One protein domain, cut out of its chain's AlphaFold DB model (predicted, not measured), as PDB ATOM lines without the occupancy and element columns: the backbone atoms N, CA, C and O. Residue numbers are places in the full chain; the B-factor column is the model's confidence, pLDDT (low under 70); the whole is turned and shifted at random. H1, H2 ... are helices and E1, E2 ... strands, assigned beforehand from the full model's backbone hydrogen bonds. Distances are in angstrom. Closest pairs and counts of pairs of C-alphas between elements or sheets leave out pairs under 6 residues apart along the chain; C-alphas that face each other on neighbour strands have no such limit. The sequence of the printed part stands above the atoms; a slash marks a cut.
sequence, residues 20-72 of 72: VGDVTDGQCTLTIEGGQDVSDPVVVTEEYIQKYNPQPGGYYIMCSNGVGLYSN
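What this domain is: This is residues 20 to 72 of the 72 residues of an uncharacterized protein of Klebsiella pneumoniae (UniProt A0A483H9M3). Two small two-stranded hairpins, E1 with E2 and E3 with E4, are set crosswise to each other, and one short helix, H1, sits in the corner between them, at the end of the first hairpin where E1 begins and E2 ends. At the other end of the first hairpin the loop of residues 34 to 39 stands free and sticks out. The printed part has 53 residues with one named helix and four named strands, in the order E1, E2, H1, E3, E4; each sheet, E1 - E2 and E3 - E4, is antiparallel. The class is mixed, helices and strands, with 26 residues in named elements, under half of those printed. The whole is compact, with a radius of gyration of the C-alphas of 10.7 A, and rounded, spanning 28 by 23 by 20 A.

How they stand to each other: E1, residues 27 to 32, and E2, residues 42 to 45, form an antiparallel hairpin with 150 degrees between their directions. The C-alphas of Gln 27 and Thr 45 face each other at 4.5 A. N 30 and O 42 are within hydrogen-bond range at 2.8 A, and N 28 and O 44 at 2.9 A. A tight link with no residue between leads from E2 to H1, residues 46 to 52. E1 and H1 have 3 pairs of C-alphas within 8 A, the closest being those of Gln 27 and Glu 46 at 5.2 A. In H1 every O i to N i+4 pair is within hydrogen-bond range. H1 and E4, residues 68 to 71, have 2 such pairs of C-alphas, the closest being those of Tyr 52 and Tyr 70 at 6.3 A. E4 forms an antiparallel hairpin with E3, residues 59 to 63, at 144 degrees; N 59 and O 71 are 2.8 A apart and N 69 and O 61 also 2.8 A, both within hydrogen-bond range. E1 is apart from E3 and E4, and E2 is apart from E3. E2 and E4 are only just apart, their closest C-alphas being 8.0 A from each other.

Where its parts are: E1, the longest strand, measures 15.9 A from C-alpha 27 at (191.521, 187.881, 188.245) to C-alpha 32. E2 measures 10.3 A, H1 10.0 A from C-alpha 46 at (193.928, 186.354, 192.546), and E3 12.5 A. E4 measures 10.4 A and ends with C-alpha 71 at (199.978, 200.108, 200.461).

The domain as a whole: The two C-alphas farthest apart are those of Asp 25 and Gly 35, at 29.2 A. The printed part, residues 20 to 72, has no cut and ends at the chain's last residue. No link is long: E2 to H1 and E3 to E4 are tight, E1 to E2 and H1 to E3 short. The mean pLDDT of the printed part is 91.2, and no printed residue is under 70.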
ATOM      1  N   VAL A  20     187.322 197.535 194.783       95.38
ATOM      2  CA  VAL A  20     187.891 196.216 194.491       95.38
ATOM      3  C   VAL A  20     186.749 195.334 194.004       95.38
ATOM      4  O   VAL A  20     185.783 195.127 194.732       95.38
ATOM      5  N   GLY A  21     186.821 194.886 192.752       94.69
ATOM      6  CA  GLY A  21     185.817 193.993 192.179       94.69
ATOM      7  C   GLY A  21     185.919 192.564 192.714       94.69
ATOM      8  O   GLY A  21     186.879 192.197 193.393       94.69
ATOM      9  N   ASP A  22     184.946 191.735 192.354       94.62
ATOM     10  CA  ASP A  22     184.977 190.308 192.672       94.62
ATOM     11  C   ASP A  22     186.085 189.582 191.897       94.62
ATOM     12  O   ASP A  22     186.431 189.946 190.767       94.62
ATOM     13  N   VAL A  23     186.630 188.521 192.495       94.56
ATOM     14  CA  VAL A  23     187.567 187.633 191.801       94.56
ATOM     15  C   VAL A  23     186.777 186.736 190.847       94.56
ATOM     16  O   VAL A  23     185.980 185.911 191.287       94.56
ATOM     17  N   THR A  24     187.012 186.883 189.545       93.31
ATOM     18  CA  THR A  24     186.415 186.065 188.478       93.31
ATOM     19  C   THR A  24     187.534 185.506 187.603       93.31
ATOM     20  O   THR A  24     188.441 186.241 187.222       93.31
ATOM     21  N   ASP A  25     187.513 184.199 187.323       92.62
ATOM     22  CA  ASP A  25     188.539 183.507 186.521       92.62
ATOM     23  C   ASP A  25     189.991 183.759 186.989       92.62
ATOM     24  O   ASP A  25     190.924 183.877 186.193       92.62
ATOM     25  N   GLY A  26     190.194 183.856 188.308       92.94
ATOM     26  CA  GLY A  26     191.512 184.084 188.914       92.94
ATOM     27  C   GLY A  26     192.040 185.515 188.763       92.94
ATOM     28  O   GLY A  26     193.231 185.760 188.974       92.94
ATOM     29  N   GLN A  27     191.182 186.468 188.390       95.12
ATOM     30  CA  GLN A  27     191.521 187.881 188.245       95.12
ATOM     31  C   GLN A  27     190.519 188.770 188.974       95.12
ATOM     32  O   GLN A  27     189.370 188.400 189.185       95.12
ATOM     33  N   CYS A  28     190.959 189.963 189.352       94.62
ATOM     34  CA  CYS A  28     190.139 190.990 189.976       94.62
ATOM     35  C   CYS A  28     190.401 192.326 189.284       94.62
ATOM     36  O   CYS A  28     191.546 192.671 188.982       94.62
ATOM     37  N   THR A  29     189.340 193.093 189.051       95.38
ATOM     38  CA  THR A  29     189.448 194.455 188.532       95.38
ATOM     39  C   THR A  29     189.443 195.461 189.679       95.38
ATOM     40  O   THR A  29     188.477 195.559 190.437       95.38
ATOM     41  N   LEU A  30     190.509 196.249 189.778       94.25
ATOM     42  CA  LEU A  30     190.603 197.413 190.647       94.25
ATOM     43  C   LEU A  30     190.103 198.643 189.887       94.25
ATOM     44  O   LEU A  30     190.616 199.001 188.823       94.25
ATOM     45  N   THR A  31     189.102 199.305 190.455       93.62
ATOM     46  CA  THR A  31     188.654 200.618 189.986       93.62
ATOM     47  C   THR A  31     189.489 201.682 190.683       93.62
ATOM     48  O   THR A  31     189.600 201.663 191.909       93.62
ATOM     49  N   ILE A  32     190.070 202.602 189.919       93.56
ATOM     50  CA  ILE A  32     190.945 203.667 190.423       93.56
ATOM     51  C   ILE A  32     190.144 204.963 190.616       93.56
ATOM     52  O   ILE A  32     189.175 205.204 189.893       93.56
ATOM     53  N   GLU A  33     190.511 205.777 191.609       91.25
ATOM     54  CA  GLU A  33     189.899 207.095 191.819       91.25
ATOM     55  C   GLU A  33     190.094 208.000 190.588       91.25
ATOM     56  O   GLU A  33     191.141 208.010 189.938       91.25
ATOM     57  N   GLY A  34     189.062 208.782 190.259       85.31
ATOM     58  CA  GLY A  34     189.118 209.736 189.153       85.31
ATOM     59  C   GLY A  34     190.121 210.867 189.408       85.31
ATOM     60  O   GLY A  34     190.397 211.229 190.548       85.31
ATOM     61  N   GLY A  35     190.643 211.458 188.330       82.44
ATOM     62  CA  GLY A  35     191.659 212.519 188.404       82.44
ATOM     63  C   GLY A  35     193.101 212.005 188.449       82.44
ATOM     64  O   GLY A  35     194.026 212.807 188.552       82.44
ATOM     65  N   GLN A  36     193.295 210.691 188.343       82.50
ATOM     66  CA  GLN A  36     194.592 210.079 188.072       82.50
ATOM     67  C   GLN A  36     194.736 209.825 186.564       82.50
ATOM     68  O   GLN A  36     193.748 209.510 185.903       82.50
ATOM     69  N   ASP A  37     195.952 209.957 186.023       80.31
ATOM     70  CA  ASP A  37     196.267 209.734 184.599       80.31
ATOM     71  C   ASP A  37     196.265 208.234 184.246       80.31
ATOM     72  O   ASP A  37     197.282 207.643 183.883       80.31
ATOM     73  N   VAL A  38     195.107 207.597 184.401       77.25
ATOM     74  CA  VAL A  38     194.876 206.189 184.082       77.25
ATOM     75  C   VAL A  38     193.575 206.077 183.305       77.25
ATOM     76  O   VAL A  38     192.497 206.353 183.826       77.25
ATOM     77  N   SER A  39     193.688 205.677 182.041       74.88
ATOM     78  CA  SER A  39     192.549 205.424 181.155       74.88
ATOM     79  C   SER A  39     191.947 204.037 181.341       74.88
ATOM     80  O   SER A  39     190.763 203.844 181.074       74.88
ATOM     81  N   ASP A  40     192.761 203.078 181.781       79.88
ATOM     82  CA  ASP A  40     192.426 201.660 181.749       79.88
ATOM     83  C   ASP A  40     192.162 201.095 183.150       79.88
ATOM     84  O   ASP A  40     192.857 201.440 184.110       79.88
ATOM     85  N   PRO A  41     191.178 200.193 183.297       80.25
ATOM     86  CA  PRO A  41     190.969 199.485 184.549       80.25
ATOM     87  C   PRO A  41     192.203 198.643 184.904       80.25
ATOM     88  O   PRO A  41     192.788 197.972 184.052       80.25
ATOM     89  N   VAL A  42     192.593 198.645 186.180       90.69
ATOM     90  CA  VAL A  42     193.750 197.871 186.644       90.69
ATOM     91  C   VAL A  42     193.291 196.453 186.953       90.69
ATOM     92  O   VAL A  42     192.497 196.238 187.865       90.69
ATOM     93  N   VAL A  43     193.795 195.470 186.214       93.88
ATOM     94  CA  VAL A  43     193.497 194.054 186.457       93.88
ATOM     95  C   VAL A  43     194.652 193.417 187.221       93.88
ATOM     96  O   VAL A  43     195.808 193.503 186.806       93.88
ATOM     97  N   VAL A  44     194.339 192.775 188.342       93.88
ATOM     98  CA  VAL A  44     195.304 192.055 189.181       93.88
ATOM     99  C   VAL A  44     194.931 190.583 189.283       93.88
ATOM    100  O   VAL A  44     193.786 190.193 189.068       93.88
ATOM    101  N   THR A  45     195.912 189.747 189.607       94.94
ATOM    102  CA  THR A  45     195.704 188.310 189.797       94.94
ATOM    103  C   THR A  45     195.060 188.022 191.150       94.94
ATOM    104  O   THR A  45     195.202 188.788 192.106       94.94
ATOM    105  N   GLU A  46     194.413 186.868 191.266       94.62
ATOM    106  CA  GLU A  46     193.928 186.354 192.546       94.62
ATOM    107  C   GLU A  46     195.062 186.244 193.579       94.62
ATOM    108  O   GLU A  46     194.871 186.599 194.739       94.62
ATOM    109  N   GLU A  47     196.273 185.855 193.162       94.31
ATOM    110  CA  GLU A  47     197.449 185.814 194.043       94.31
ATOM    111  C   GLU A  47     197.750 187.180 194.679       94.31
ATOM    112  O   GLU A  47     198.111 187.252 195.854       94.31
ATOM    113  N   TYR A  48     197.582 188.277 193.932       94.25
ATOM    114  CA  TYR A  48     197.748 189.628 194.469       94.25
ATOM    115  C   TYR A  48     196.675 189.943 195.519       94.25
ATOM    116  O   TYR A  48     197.003 190.468 196.585       94.25
ATOM    117  N   ILE A  49     195.414 189.582 195.251       94.88
ATOM    118  CA  ILE A  49     194.298 189.769 196.190       94.88
ATOM    119  C   ILE A  49     194.527 188.971 197.471       94.88
ATOM    120  O   ILE A  49     194.433 189.531 198.559       94.88
ATOM    121  N   GLN A  50     194.896 187.697 197.363       94.25
ATOM    122  CA  GLN A  50     195.167 186.848 198.524       94.25
ATOM    123  C   GLN A  50     196.382 187.336 199.322       94.25
ATOM    124  O   GLN A  50     196.386 187.269 200.551       94.25
ATOM    125  N   LYS A  51     197.412 187.852 198.639       94.62
ATOM    126  CA  LYS A  51     198.634 188.344 199.279       94.62
ATOM    127  C   LYS A  51     198.428 189.657 200.031       94.62
ATOM    128  O   LYS A  51     198.984 189.817 201.116       94.62
ATOM    129  N   TYR A  52     197.713 190.608 199.434       95.31
ATOM    130  CA  TYR A  52     197.648 191.981 199.940       95.31
ATOM    131  C   TYR A  52     196.285 192.385 200.501       95.31
ATOM    132  O   TYR A  52     196.223 193.358 201.246       95.31
ATOM    133  N   ASN A  53     195.217 191.655 200.166       94.69
ATOM    134  CA  ASN A  53     193.831 191.961 200.520       94.69
ATOM    135  C   ASN A  53     193.486 193.457 200.332       94.69
ATOM    136  O   ASN A  53     193.117 194.129 201.302       94.69
ATOM    137  N   PRO A  54     193.661 194.007 199.111       95.75
ATOM    138  CA  PRO A  54     193.545 195.439 198.874       95.75
ATOM    139  C   PRO A  54     192.158 195.956 199.248       95.75
ATOM    140  O   PRO A  54     191.164 195.249 199.105       95.75
ATOM    141  N   GLN A  55     192.098 197.203 199.708       96.25
ATOM    142  CA  GLN A  55     190.862 197.863 200.121       96.25
ATOM    143  C   GLN A  55     190.692 199.209 199.409       96.25
ATOM    144  O   GLN A  55     191.700 199.860 199.095       96.25
ATOM    145  N   PRO A  56     189.442 199.666 199.202       95.56
ATOM    146  CA  PRO A  56     189.165 201.050 198.840       95.56
ATOM    147  C   PRO A  56     189.873 202.035 199.780       95.56
ATOM    148  O   PRO A  56     189.909 201.834 200.994       95.56
ATOM    149  N   GLY A  57     190.442 203.098 199.218       94.75
ATOM    150  CA  GLY A  57     191.248 204.087 199.931       94.75
ATOM    151  C   GLY A  57     192.746 203.770 199.983       94.75
ATOM    152  O   GLY A  57     193.529 204.713 200.120       94.75
ATOM    153  N   GLY A  58     193.134 202.502 199.804       95.81
ATOM    154  CA  GLY A  58     194.530 202.093 199.648       95.81
ATOM    155  C   GLY A  58     195.079 202.378 198.247       95.81
ATOM    156  O   GLY A  58     194.369 202.844 197.357       95.81
ATOM    157  N   TYR A  59     196.356 202.072 198.036       95.06
ATOM    158  CA  TYR A  59     197.089 202.345 196.805       95.06
ATOM    159  C   TYR A  59     197.615 201.065 196.158       95.06
ATOM    160  O   TYR A  59     198.358 200.297 196.771       95.06
ATOM    161  N   TYR A  60     197.294 200.885 194.881       94.44
ATOM    162  CA  TYR A  60     197.996 199.978 193.983       94.44
ATOM    163  C   TYR A  60     199.250 200.676 193.447       94.44
ATOM    164  O   TYR A  60     199.168 201.778 192.907       94.44
ATOM    165  N   ILE A  61     200.416 200.050 193.577       93.25
ATOM    166  CA  ILE A  61     201.690 200.627 193.141       93.25
ATOM    167  C   ILE A  61     202.259 199.752 192.031       93.25
ATOM    168  O   ILE A  61     202.575 198.589 192.275       93.25
ATOM    169  N   MET A  62     202.425 200.303 190.829       90.69
ATOM    170  CA  MET A  62     203.125 199.605 189.752       90.69
ATOM    171  C   MET A  62     204.601 199.978 189.761       90.69
ATOM    172  O   MET A  62     204.969 201.157 189.749       90.69
ATOM    173  N   CYS A  63     205.452 198.963 189.767       89.88
ATOM    174  CA  CYS A  63     206.895 199.120 189.699       89.88
ATOM    175  C   CYS A  63     207.403 198.934 188.264       89.88
ATOM    176  O   CYS A  63     206.761 198.284 187.439       89.88
ATOM    177  N   SER A  64     208.580 199.483 187.957       88.00
ATOM    178  CA  SER A  64     209.142 199.520 186.593       88.00
ATOM    179  C   SER A  64     209.427 198.142 185.990       88.00
ATOM    180  O   SER A  64     209.546 198.002 184.776       88.00
ATOM    181  N   ASN A  65     209.517 197.117 186.833       85.44
ATOM    182  CA  ASN A  65     209.679 195.716 186.457       85.44
ATOM    183  C   ASN A  65     208.339 194.974 186.264       85.44
ATOM    184  O   ASN A  65     208.345 193.751 186.139       85.44
ATOM    185  N   GLY A  66     207.206 195.683 186.285       83.88
ATOM    186  CA  GLY A  66     205.861 195.115 186.154       83.88
ATOM    187  C   GLY A  66     205.304 194.496 187.439       83.88
ATOM    188  O   GLY A  66     204.200 193.956 187.423       83.88
ATOM    189  N   VAL A  67     206.029 194.561 188.561       88.69
ATOM    190  CA  VAL A  67     205.519 194.081 189.852       88.69
ATOM    191  C   VAL A  67     204.481 195.062 190.391       88.69
ATOM    192  O   VAL A  67     204.752 196.254 190.524       88.69
ATOM    193  N   GLY A  68     203.307 194.538 190.743       91.00
ATOM    194  CA  GLY A  68     202.300 195.254 191.517       91.00
ATOM    195  C   GLY A  68     202.535 195.091 193.019       91.00
ATOM    196  O   GLY A  68     202.659 193.969 193.524       91.00
ATOM    197  N   LEU A  69     202.551 196.204 193.744       93.50
ATOM    198  CA  LEU A  69     202.553 196.266 195.206       93.50
ATOM    199  C   LEU A  69     201.265 196.920 195.719       93.50
ATOM    200  O   LEU A  69     200.490 197.492 194.950       93.50
ATOM    201  N   TYR A  70     201.030 196.808 197.022       95.00
ATOM    202  CA  TYR A  70     199.908 197.423 197.724       95.00
ATOM    203  C   TYR A  70     200.417 198.203 198.938       95.00
ATOM    204  O   TYR A  70     201.340 197.744 199.614       95.00
ATOM    205  N   SER A  71     199.795 199.344 199.224       94.19
ATOM    206  CA  SER A  71     199.978 200.108 200.461       94.19
ATOM    207  C   SER A  71     198.625 200.616 200.950       94.19
ATOM    208  O   SER A  71     197.826 201.066 200.133       94.19
ATOM    209  N   ASN A  72     198.380 200.583 202.259       85.81
ATOM    210  CA  ASN A  72     197.203 201.182 202.896       85.81
ATOM    211  C   ASN A  72     197.636 202.247 203.898       85.81
ATOM    212  O   ASN A  72     198.597 201.948 204.643       85.81
TER     213      ASN A  72